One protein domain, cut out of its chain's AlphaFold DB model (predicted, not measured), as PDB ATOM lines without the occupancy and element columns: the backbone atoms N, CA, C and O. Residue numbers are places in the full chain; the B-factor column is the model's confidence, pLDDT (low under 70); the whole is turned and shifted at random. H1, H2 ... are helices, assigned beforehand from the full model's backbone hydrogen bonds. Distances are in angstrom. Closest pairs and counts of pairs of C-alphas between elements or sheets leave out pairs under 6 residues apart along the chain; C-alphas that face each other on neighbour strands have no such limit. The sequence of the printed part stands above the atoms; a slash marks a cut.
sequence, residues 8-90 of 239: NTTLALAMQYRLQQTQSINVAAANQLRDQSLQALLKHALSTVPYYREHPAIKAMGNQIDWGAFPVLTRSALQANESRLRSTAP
ATOM      1  N   ASN A   8     107.201 141.604 110.873       82.69
ATOM      2  CA  ASN A   8     107.738 140.253 110.683       82.69
ATOM      3  C   ASN A   8     109.147 140.247 110.074       82.69
ATOM      4  O   ASN A   8     109.913 139.325 110.358       82.69
ATOM      5  N   THR A   9     109.497 141.255 109.271       88.00
ATOM      6  CA  THR A   9     110.821 141.357 108.647       88.00
ATOM      7  C   THR A   9     111.884 141.683 109.690       88.00
ATOM      8  O   THR A   9     112.906 141.001 109.760       88.00
ATOM      9  N   THR A  10     111.620 142.655 110.568       91.50
ATOM     10  CA  THR A  10     112.509 142.997 111.691       91.50
ATOM     11  C   THR A  10     112.734 141.793 112.595       91.50
ATOM     12  O   THR A  10     113.872 141.476 112.939       91.50
ATOM     13  N   LEU A  11     111.657 141.076 112.937       91.00
ATOM     14  CA  LEU A  11     111.740 139.884 113.775       91.00
ATOM     15  C   LEU A  11     112.551 138.770 113.103       91.00
ATOM     16  O   LEU A  11     113.400 138.160 113.747       91.00
ATOM     17  N   ALA A  12     112.328 138.514 111.811       90.19
ATOM     18  CA  ALA A  12     113.081 137.507 111.070       90.19
ATOM     19  C   ALA A  12     114.583 137.835 111.026       90.19
ATOM     20  O   ALA A  12     115.402 136.951 111.289       90.19
ATOM     21  N   LEU A  13     114.946 139.096 110.765       91.94
ATOM     22  CA  LEU A  13     116.336 139.568 110.760       91.94
ATOM     23  C   LEU A  13     116.988 139.435 112.144       91.94
ATOM     24  O   LEU A  13     118.067 138.852 112.261       91.94
ATOM     25  N   ALA A  14     116.311 139.903 113.197       94.00
ATOM     26  CA  ALA A  14     116.792 139.792 114.574       94.00
ATOM     27  C   ALA A  14     117.011 138.327 114.984       94.00
ATOM     28  O   ALA A  14     118.017 137.995 115.613       94.00
ATOM     29  N   MET A  15     116.112 137.427 114.574       94.50
ATOM     30  CA  MET A  15     116.253 135.996 114.833       94.50
ATOM     31  C   MET A  15     117.437 135.376 114.091       94.50
ATOM     32  O   MET A  15     118.158 134.579 114.690       94.50
ATOM     33  N   GLN A  16     117.686 135.739 112.826       93.75
ATOM     34  CA  GLN A  16     118.883 135.261 112.119       93.75
ATOM     35  C   GLN A  16     120.164 135.717 112.821       93.75
ATOM     36  O   GLN A  16     121.062 134.902 113.036       93.75
ATOM     37  N   TYR A  17     120.220 136.979 113.248       93.38
ATOM     38  CA  TYR A  17     121.354 137.504 114.004       93.38
ATOM     39  C   TYR A  17     121.538 136.770 115.344       93.38
ATOM     40  O   TYR A  17     122.639 136.328 115.671       93.38
ATOM     41  N   ARG A  18     120.454 136.530 116.092       92.44
ATOM     42  CA  ARG A  18     120.499 135.774 117.354       92.44
ATOM     43  C   ARG A  18     121.002 134.339 117.165       92.44
ATOM     44  O   ARG A  18     121.794 133.846 117.973       92.44
ATOM     45  N   LEU A  19     120.562 133.664 116.102       92.56
ATOM     46  CA  LEU A  19     121.042 132.325 115.755       92.56
ATOM     47  C   LEU A  19     122.526 132.342 115.372       92.56
ATOM     48  O   LEU A  19     123.247 131.420 115.737       92.56
ATOM     49  N   GLN A  20     123.006 133.385 114.690       92.06
ATOM     50  CA  GLN A  20     124.431 133.540 114.381       92.06
ATOM     51  C   GLN A  20     125.280 133.712 115.643       92.06
ATOM     52  O   GLN A  20     126.302 133.044 115.780       92.06
ATOM     53  N   GLN A  21     124.836 134.534 116.599       90.69
ATOM     54  CA  GLN A  21     125.552 134.743 117.864       90.69
ATOM     55  C   GLN A  21     125.724 133.455 118.678       90.69
ATOM     56  O   GLN A  21     126.713 133.296 119.383       90.69
ATOM     57  N   THR A  22     124.758 132.540 118.596       90.44
ATOM     58  CA  THR A  22     124.737 131.304 119.393       90.44
ATOM     59  C   THR A  22     125.311 130.093 118.657       90.44
ATOM     60  O   THR A  22     125.526 129.058 119.278       90.44
ATOM     61  N   GLN A  23     125.614 130.207 117.359       90.81
ATOM     62  CA  GLN A  23     126.041 129.072 116.527       90.81
ATOM     63  C   GLN A  23     127.440 128.526 116.886       90.81
ATOM     64  O   GLN A  23     127.739 127.376 116.579       90.81
ATOM     65  N   SER A  24     128.310 129.373 117.448       89.75
ATOM     66  CA  SER A  24     129.750 129.106 117.632       89.75
ATOM     67  C   SER A  24     130.244 129.480 119.030       89.75
ATOM     68  O   SER A  24     131.432 129.722 119.227       89.75
ATOM     69  N   ILE A  25     129.341 129.560 120.008       94.12
ATOM     70  CA  ILE A  25     129.742 129.754 121.404       94.12
ATOM     71  C   ILE A  25     130.482 128.514 121.917       94.12
ATOM     72  O   ILE A  25     130.261 127.398 121.444       94.12
ATOM     73  N   ASN A  26     131.360 128.707 122.899       95.88
ATOM     74  CA  ASN A  26     132.068 127.591 123.517       95.88
ATOM     75  C   ASN A  26     131.100 126.657 124.270       95.88
ATOM     76  O   ASN A  26     129.993 127.045 124.652       95.88
ATOM     77  N   VAL A  27     131.549 125.424 124.511       95.38
ATOM     78  CA  VAL A  27     130.734 124.361 125.118       95.38
ATOM     79  C   VAL A  27     130.202 124.749 126.502       95.38
ATOM     80  O   VAL A  27     129.048 124.458 126.805       95.38
ATOM     81  N   ALA A  28     130.991 125.443 127.328       96.12
ATOM     82  CA  ALA A  28     130.553 125.859 128.661       96.12
ATOM     83  C   ALA A  28     129.390 126.867 128.591       96.12
ATOM     84  O   ALA A  28     128.371 126.683 129.255       96.12
ATOM     85  N   ALA A  29     129.497 127.876 127.721       94.44
ATOM     86  CA  ALA A  29     128.429 128.843 127.480       94.44
ATOM     87  C   ALA A  29     127.179 128.185 126.867       94.44
ATOM     88  O   ALA A  29     126.054 128.507 127.251       94.44
ATOM     89  N   ALA A  30     127.361 127.232 125.945       93.94
ATOM     90  CA  ALA A  30     126.258 126.461 125.372       93.94
ATOM     91  C   ALA A  30     125.517 125.642 126.439       93.94
ATOM     92  O   ALA A  30     124.286 125.671 126.487       93.94
ATOM     93  N   ASN A  31     126.257 124.965 127.321       94.81
ATOM     94  CA  ASN A  31     125.688 124.197 128.425       94.81
ATOM     95  C   ASN A  31     124.898 125.100 129.376       94.81
ATOM     96  O   ASN A  31     123.754 124.786 129.688       94.81
ATOM     97  N   GLN A  32     125.437 126.265 129.744       94.75
ATOM     98  CA  GLN A  32     124.734 127.215 130.607       94.75
ATOM     99  C   GLN A  32     123.402 127.688 129.999       94.75
ATOM    100  O   GLN A  32     122.376 127.681 130.681       94.75
ATOM    101  N   LEU A  33     123.387 128.065 128.715       92.62
ATOM    102  CA  LEU A  33     122.156 128.486 128.032       92.62
ATOM    103  C   LEU A  33     121.138 127.345 127.916       92.62
ATOM    104  O   LEU A  33     119.932 127.565 128.086       92.62
ATOM    105  N   ARG A  34     121.614 126.128 127.627       93.00
ATOM    106  CA  ARG A  34     120.780 124.926 127.566       93.00
ATOM    107  C   ARG A  34     120.139 124.655 128.920       93.00
ATOM    108  O   ARG A  34     118.929 124.465 128.971       93.00
ATOM    109  N   ASP A  35     120.918 124.674 129.994       93.69
ATOM    110  CA  ASP A  35     120.452 124.332 131.336       93.69
ATOM    111  C   ASP A  35     119.441 125.370 131.850       93.69
ATOM    112  O   ASP A  35     118.386 124.995 132.363       93.69
ATOM    113  N   GLN A  36     119.674 126.666 131.600       94.31
ATOM    114  CA  GLN A  36     118.698 127.731 131.877       94.31
ATOM    115  C   GLN A  36     117.378 127.517 131.121       94.31
ATOM    116  O   GLN A  36     116.292 127.607 131.701       94.31
ATOM    117  N   SER A  37     117.463 127.203 129.825       93.25
ATOM    118  CA  SER A  37     116.286 126.956 128.983       93.25
ATOM    119  C   SER A  37     115.525 125.706 129.430       93.25
ATOM    120  O   SER A  37     114.294 125.709 129.483       93.25
ATOM    121  N   LEU A  38     116.252 124.649 129.793       93.62
ATOM    122  CA  LEU A  38     115.698 123.383 130.256       93.62
ATOM    123  C   LEU A  38     114.986 123.543 131.600       93.62
ATOM    124  O   LEU A  38     113.864 123.063 131.749       93.62
ATOM    125  N   GLN A  39     115.583 124.270 132.546       93.50
ATOM    126  CA  GLN A  39     114.953 124.587 133.829       93.50
ATOM    127  C   GLN A  39     113.662 125.395 133.644       93.50
ATOM    128  O   GLN A  39     112.642 125.066 134.250       93.50
ATOM    129  N   ALA A  40     113.671 126.416 132.780       94.19
ATOM    130  CA  ALA A  40     112.477 127.210 132.490       94.19
ATOM    131  C   ALA A  40     111.364 126.367 131.842       94.19
ATOM    132  O   ALA A  40     110.201 126.459 132.246       94.19
ATOM    133  N   LEU A  41     111.720 125.511 130.876       94.12
ATOM    134  CA  LEU A  41     110.783 124.614 130.201       94.12
ATOM    135  C   LEU A  41     110.183 123.591 131.166       94.12
ATOM    136  O   LEU A  41     108.968 123.405 131.184       94.12
ATOM    137  N   LEU A  42     111.022 122.955 131.982       94.38
ATOM    138  CA  LEU A  42     110.603 121.964 132.964       94.38
ATOM    139  C   LEU A  42     109.679 122.589 134.009       94.38
ATOM    140  O   LEU A  42     108.587 122.077 134.241       94.38
ATOM    141  N   LYS A  43     110.058 123.746 134.567       94.81
ATOM    142  CA  LYS A  43     109.214 124.499 135.505       94.81
ATOM    143  C   LYS A  43     107.843 124.799 134.903       94.81
ATOM    144  O   LYS A  43     106.828 124.584 135.565       94.81
ATOM    145  N   HIS A  44     107.802 125.276 133.657       95.88
ATOM    146  CA  HIS A  44     106.543 125.529 132.960       95.88
ATOM    147  C   HIS A  44     105.726 124.243 132.803       95.88
ATOM    148  O   HIS A  44     104.581 124.196 133.247       95.88
ATOM    149  N   ALA A  45     106.326 123.188 132.246       95.31
ATOM    150  CA  ALA A  45     105.656 121.918 131.986       95.31
ATOM    151  C   ALA A  45     105.058 121.302 133.261       95.31
ATOM    152  O   ALA A  45     103.886 120.934 133.265       95.31
ATOM    153  N   LEU A  46     105.815 121.253 134.362       95.19
ATOM    154  CA  LEU A  46     105.334 120.708 135.638       95.19
ATOM    155  C   LEU A  46     104.234 121.563 136.279       95.19
ATOM    156  O   LEU A  46     103.387 121.035 136.998       95.19
ATOM    157  N   SER A  47     104.220 122.870 136.011       95.69
ATOM    158  CA  SER A  47     103.216 123.781 136.574       95.69
ATOM    159  C   SER A  47     101.898 123.755 135.799       95.69
ATOM    160  O   SER A  47     100.824 123.824 136.400       95.69
ATOM    161  N   THR A  48     101.959 123.675 134.467       97.06
ATOM    162  CA  THR A  48     100.803 123.970 133.605       97.06
ATOM    163  C   THR A  48     100.334 122.799 132.751       97.06
ATOM    164  O   THR A  48      99.256 122.894 132.171       97.06
ATOM    165  N   VAL A  49     101.089 121.701 132.644       97.00
ATOM    166  CA  VAL A  49     100.702 120.534 131.836       97.00
ATOM    167  C   VAL A  49     100.246 119.395 132.758       97.00
ATOM    168  O   VAL A  49     101.088 118.781 133.424       97.00
ATOM    169  N   PRO A  50      98.936 119.069 132.796       97.25
ATOM    170  CA  PRO A  50      98.385 118.060 133.703       97.25
ATOM    171  C   PRO A  50      99.091 116.706 133.634       97.25
ATOM    172  O   PRO A  50      99.358 116.098 134.667       97.25
ATOM    173  N   TYR A  51      99.445 116.249 132.428       97.06
ATOM    174  CA  TYR A  51     100.128 114.974 132.226       97.06
ATOM    175  C   TYR A  51     101.444 114.891 133.006       97.06
ATOM    176  O   TYR A  51     101.642 113.926 133.735       97.06
ATOM    177  N   TYR A  52     102.315 115.901 132.901       96.06
ATOM    178  CA  TYR A  52     103.617 115.878 133.573       96.06
ATOM    179  C   TYR A  52     103.499 116.116 135.078       96.06
ATOM    180  O   TYR A  52     104.157 115.426 135.853       96.06
ATOM    181  N   ARG A  53     102.622 117.035 135.498       94.56
ATOM    182  CA  ARG A  53     102.364 117.325 136.917       94.56
ATOM    183  C   ARG A  53     101.880 116.098 137.693       94.56
ATOM    184  O   ARG A  53     102.188 115.938 138.870       94.56
ATOM    185  N   GLU A  54     101.085 115.252 137.043       94.88
ATOM    186  CA  GLU A  54     100.446 114.091 137.666       94.88
ATOM    187  C   GLU A  54     101.177 112.775 137.363       94.88
ATOM    188  O   GLU A  54     100.773 111.728 137.868       94.88
ATOM    189  N   HIS A  55     102.260 112.804 136.578       95.75
ATOM    190  CA  HIS A  55     102.990 111.598 136.200       95.75
ATOM    191  C   HIS A  55     103.673 110.964 137.429       95.75
ATOM    192  O   HIS A  55     104.534 111.613 138.030       95.75
ATOM    193  N   PRO A  56     103.384 109.696 137.788       94.06
ATOM    194  CA  PRO A  56     103.882 109.085 139.026       94.06
ATOM    195  C   PRO A  56     105.407 109.125 139.164       94.06
ATOM    196  O   PRO A  56     105.915 109.560 140.193       94.06
ATOM    197  N   ALA A  57     106.134 108.763 138.099       93.81
ATOM    198  CA  ALA A  57     107.599 108.794 138.097       93.81
ATOM    199  C   ALA A  57     108.169 110.210 138.299       93.81
ATOM    200  O   ALA A  57     109.125 110.380 139.042       93.81
ATOM    201  N   ILE A  58     107.556 111.235 137.696       95.06
ATOM    202  CA  ILE A  58     108.008 112.627 137.836       95.06
ATOM    203  C   ILE A  58     107.701 113.134 139.245       95.06
ATOM    204  O   ILE A  58     108.543 113.767 139.872       95.06
ATOM    205  N   LYS A  59     106.516 112.819 139.783       93.19
ATOM    206  CA  LYS A  59     106.160 113.171 141.162       93.19
ATOM    207  C   LYS A  59     107.110 112.539 142.177       93.19
ATOM    208  O   LYS A  59     107.466 113.205 143.143       93.19
ATOM    209  N   ALA A  60     107.524 111.291 141.954       93.50
ATOM    210  CA  ALA A  60     108.470 110.594 142.822       93.50
ATOM    211  C   ALA A  60     109.860 111.261 142.859       93.50
ATOM    212  O   ALA A  60     110.535 111.180 143.878       93.50
ATOM    213  N   MET A  61     110.265 111.960 141.790       93.56
ATOM    214  CA  MET A  61     111.533 112.706 141.730       93.56
ATOM    215  C   MET A  61     111.512 114.018 142.532       93.56
ATOM    216  O   MET A  61     112.558 114.529 142.934       93.56
ATOM    217  N   GLY A  62     110.331 114.602 142.763       88.19
ATOM    218  CA  GLY A  62     110.198 115.888 143.449       88.19
ATOM    219  C   GLY A  62     111.002 117.006 142.768       88.19
ATOM    220  O   GLY A  62     110.840 117.264 141.577       88.19
ATOM    221  N   ASN A  63     111.868 117.680 143.532       84.44
ATOM    222  CA  ASN A  63     112.698 118.789 143.039       84.44
ATOM    223  C   ASN A  63     114.032 118.337 142.417       84.44
ATOM    224  O   ASN A  63     114.733 119.157 141.822       84.44
ATOM    225  N   GLN A  64     114.405 117.063 142.568       88.19
ATOM    226  CA  GLN A  64     115.649 116.506 142.044       88.19
ATOM    227  C   GLN A  64     115.338 115.648 140.824       88.19
ATOM    228  O   GLN A  64     115.079 114.452 140.919       88.19
ATOM    229  N   ILE A  65     115.330 116.288 139.659       90.62
ATOM    230  CA  ILE A  65     115.020 115.608 138.405       90.62
ATOM    231  C   ILE A  65     116.228 114.796 137.945       90.62
ATOM    232  O   ILE A  65     117.250 115.357 137.549       90.62
ATOM    233  N   ASP A  66     116.074 113.474 137.962       91.00
ATOM    234  CA  ASP A  66     116.991 112.549 137.309       91.00
ATOM    235  C   ASP A  66     116.589 112.372 135.840       91.00
ATOM    236  O   ASP A  66     115.589 111.727 135.513       91.00
ATOM    237  N   TRP A  67     117.385 112.948 134.938       90.62
ATOM    238  CA  TRP A  67     117.170 112.845 133.495       90.62
ATOM    239  C   TRP A  67     117.314 111.418 132.959       90.62
ATOM    240  O   TRP A  67     116.692 111.107 131.946       90.62
ATOM    241  N   GLY A  68     118.093 110.553 133.619       92.69
ATOM    242  CA  GLY A  68     118.247 109.151 133.226       92.69
ATOM    243  C   GLY A  68     116.983 108.327 133.481       92.69
ATOM    244  O   GLY A  68     116.680 107.408 132.722       92.69
ATOM    245  N   ALA A  69     116.215 108.701 134.504       91.75
ATOM    246  CA  ALA A  69     114.944 108.076 134.858       91.75
ATOM    247  C   ALA A  69     113.714 108.851 134.344       91.75
ATOM    248  O   ALA A  69     112.578 108.404 134.535       91.75
ATOM    249  N   PHE A  70     113.900 110.025 133.723       93.38
ATOM    250  CA  PHE A  70     112.789 110.865 133.276       93.38
ATOM    251  C   PHE A  70     111.971 110.148 132.191       93.38
ATOM    252  O   PHE A  70     112.536 109.677 131.199       93.38
ATOM    253  N   PRO A  71     110.636 110.050 132.335       93.88
ATOM    254  CA  PRO A  71     109.825 109.237 131.441       93.88
ATOM    255  C   PRO A  71     109.835 109.789 130.012       93.88
ATOM    256  O   PRO A  71     109.528 110.957 129.761       93.88
ATOM    257  N   VAL A  72     110.133 108.911 129.054       95.19
ATOM    258  CA  VAL A  72     110.086 109.236 127.627       95.19
ATOM    259  C   VAL A  72     108.632 109.263 127.157       95.19
ATOM    260  O   VAL A  72     107.924 108.257 127.227       95.19
ATOM    261  N   LEU A  73     108.185 110.405 126.627       93.75
ATOM    262  CA  LEU A  73     106.856 110.524 126.027       93.75
ATOM    263  C   LEU A  73     106.795 109.734 124.712       93.75
ATOM    264  O   LEU A  73     107.319 110.159 123.680       93.75
ATOM    265  N   THR A  74     106.128 108.582 124.737       91.94
ATOM    266  CA  THR A  74     105.929 107.748 123.547       91.94
ATOM    267  C   THR A  74     104.773 108.260 122.685       91.94
ATOM    268  O   THR A  74     103.886 108.983 123.144       91.94
ATOM    269  N   ARG A  75     104.729 107.838 121.415       87.94
ATOM    270  CA  ARG A  75     103.618 108.173 120.509       87.94
ATOM    271  C   ARG A  75     102.267 107.676 121.035       87.94
ATOM    272  O   ARG A  75     101.279 108.396 120.920       87.94
ATOM    273  N   SER A  76     102.220 106.467 121.596       89.44
ATOM    274  CA  SER A  76     100.993 105.897 122.161       89.44
ATOM    275  C   SER A  76     100.531 106.675 123.391       89.44
ATOM    276  O   SER A  76      99.350 107.003 123.486       89.44
ATOM    277  N   ALA A  77     101.457 107.049 124.281       91.94
ATOM    278  CA  ALA A  77     101.153 107.895 125.430       91.94
ATOM    279  C   ALA A  77     100.629 109.267 124.991       91.94
ATOM    280  O   ALA A  77      99.640 109.739 125.545       91.94
ATOM    281  N   LEU A  78     101.233 109.869 123.960       90.56
ATOM    282  CA  LEU A  78     100.773 111.137 123.405       90.56
ATOM    283  C   LEU A  78      99.331 111.041 122.895       90.56
ATOM    284  O   LEU A  78      98.495 111.852 123.277       90.56
ATOM    285  N   GLN A  79      99.024 110.027 122.084       89.44
ATOM    286  CA  GLN A  79      97.676 109.812 121.544       89.44
ATOM    287  C   GLN A  79      96.636 109.547 122.639       89.44
ATOM    288  O   GLN A  79      95.507 110.009 122.531       89.44
ATOM    289  N   ALA A  80      97.011 108.823 123.694       91.44
ATOM    290  CA  ALA A  80      96.117 108.516 124.808       91.44
ATOM    291  C   ALA A  80      95.896 109.703 125.766       91.44
ATOM    292  O   ALA A  80      94.923 109.707 126.514       91.44
ATOM    293  N   ASN A  81      96.792 110.697 125.772       92.69
ATOM    294  CA  ASN A  81      96.805 111.780 126.759       92.69
ATOM    295  C   ASN A  81      96.751 113.178 126.132       92.69
ATOM    296  O   ASN A  81      97.142 114.145 126.779       92.69
ATOM    297  N   GLU A  82      96.280 113.310 124.894       88.75
ATOM    298  CA  GLU A  82      96.308 114.560 124.123       88.75
ATOM    299  C   GLU A  82      95.794 115.779 124.913       88.75
ATOM    300  O   GLU A  82      96.496 116.783 125.046       88.75
ATOM    301  N   SER A  83      94.603 115.673 125.512       91.88
ATOM    302  CA  SER A  83      94.001 116.753 126.304       91.88
ATOM    303  C   SER A  83      94.798 117.071 127.574       91.88
ATOM    304  O   SER A  83      94.925 118.234 127.947       91.88
ATOM    305  N   ARG A  84      95.390 116.051 128.212       95.38
ATOM    306  CA  ARG A  84      96.221 116.182 129.423       95.38
ATOM    307  C   ARG A  84      97.624 116.716 129.124       95.38
ATOM    308  O   ARG A  84      98.273 117.246 130.022       95.38
ATOM    309  N   LEU A  85      98.104 116.578 127.890       94.56
ATOM    310  CA  LEU A  85      99.386 117.115 127.425       94.56
ATOM    311  C   LEU A  85      99.295 118.585 127.005       94.56
ATOM    312  O   LEU A  85     100.318 119.225 126.759       94.56
ATOM    313  N   ARG A  86      98.086 119.149 126.954       93.50
ATOM    314  CA  ARG A  86      97.880 120.568 126.683       93.50
ATOM    315  C   ARG A  86      98.165 121.399 127.936       93.50
ATOM    316  O   ARG A  86      97.606 121.154 129.001       93.50
ATOM    317  N   SER A  87      99.006 122.420 127.781       94.94
ATOM    318  CA  SER A  87      99.232 123.426 128.824       94.94
ATOM    319  C   SER A  87      97.932 124.180 129.113       94.94
ATOM    320  O   SER A  87      97.294 124.692 128.190       94.94
ATOM    321  N   THR A  88      97.550 124.272 130.385       96.06
ATOM    322  CA  THR A  88      96.375 125.032 130.846       96.06
ATOM    323  C   THR A  88      96.638 126.534 130.931       96.06
ATOM    324  O   THR A  88      95.698 127.318 131.021       96.06
ATOM    325  N   ALA A  89      97.905 126.948 130.882       95.56
ATOM    326  CA  ALA A  89      98.318 128.341 130.981       95.56
ATOM    327  C   ALA A  89      99.530 128.619 130.070       95.56
ATOM    328  O   ALA A  89     100.630 128.862 130.573       95.56
ATOM    329  N   PRO A  90      99.378 128.552 128.730       92.75
ATOM    330  CA  PRO A  90     100.454 128.934 127.819       92.75
ATOM    331  C   PRO A  90     100.871 130.400 128.062       92.75
ATOM    332  O   PRO A  90     100.008 131.229 128.370       92.75
TER     333      PRO A  90
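Overview. This is residues 8 to 90 of the 239 residues of an uncharacterized protein of Oceanospirillaceae bacterium (UniProt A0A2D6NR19). Two long helices, H1 and H2, meet near their ends as an open V, and the far end of H2 runs into a loose head made of the short helices H3, H4 and H5 with one long unnamed stretch, residues 62 to 74. Residues 8 to 21 of H1 stick out as a free arm, and residues 81 to 90 fold back toward the last residues of H2. The printed part has 83 residues with five named helices, H1 to H5 in order, and no named strand; the class is all helix. It is loose, with a radius of gyration of the C-alphas of 16.6 A and spans of 41 by 32 by 22 A.

Along the chain. H1, residues 8 to 22, begins at C-alpha 8 (107.738, 140.253, 110.683) and is 21.1 A long. H2, residues 27 to 48, is the longest helix at 31.1 A and ends at C-alpha 48 (100.803, 123.970, 133.605). H3 holds residues 50 to 54, H4 residues 56 to 61, and H5 residues 75 to 80, ending at C-alpha 80 (96.117, 108.516, 124.808).

Arrangement. H1 and H2 are close but not clearly touching; their closest C-alphas, those of Thr 22 and Ala 30, are 7.8 A apart. They run opposite ways at a steep tilt of 53 degrees. H2, with residues 45 to 47 alone, and H3 touch only at the corner by their link, the closest C-alphas being those of Leu 46 and Arg 53, 4.7 A apart. H3 and H4 are close but not clearly touching, with the C-alphas of Tyr 52 and Ile 58 closest at 6.9 A. H5 is apart from H1, H2, H3 and H4. In H1, H2, H3, H4 and H5 every O i to N i+4 pair is within hydrogen-bond range.

Size, cuts and confidence. The C-alphas of Thr 9 and Ala 60, the two farthest apart, are 46.0 A from each other. The printed part has no cut. The link from H4 to H5, residues 62 to 74, is long; the links H1 to H2, H2 to H3 and H3 to H4 are tight. Mean pLDDT of the printed part is 93.0, and no printed residue is under 70.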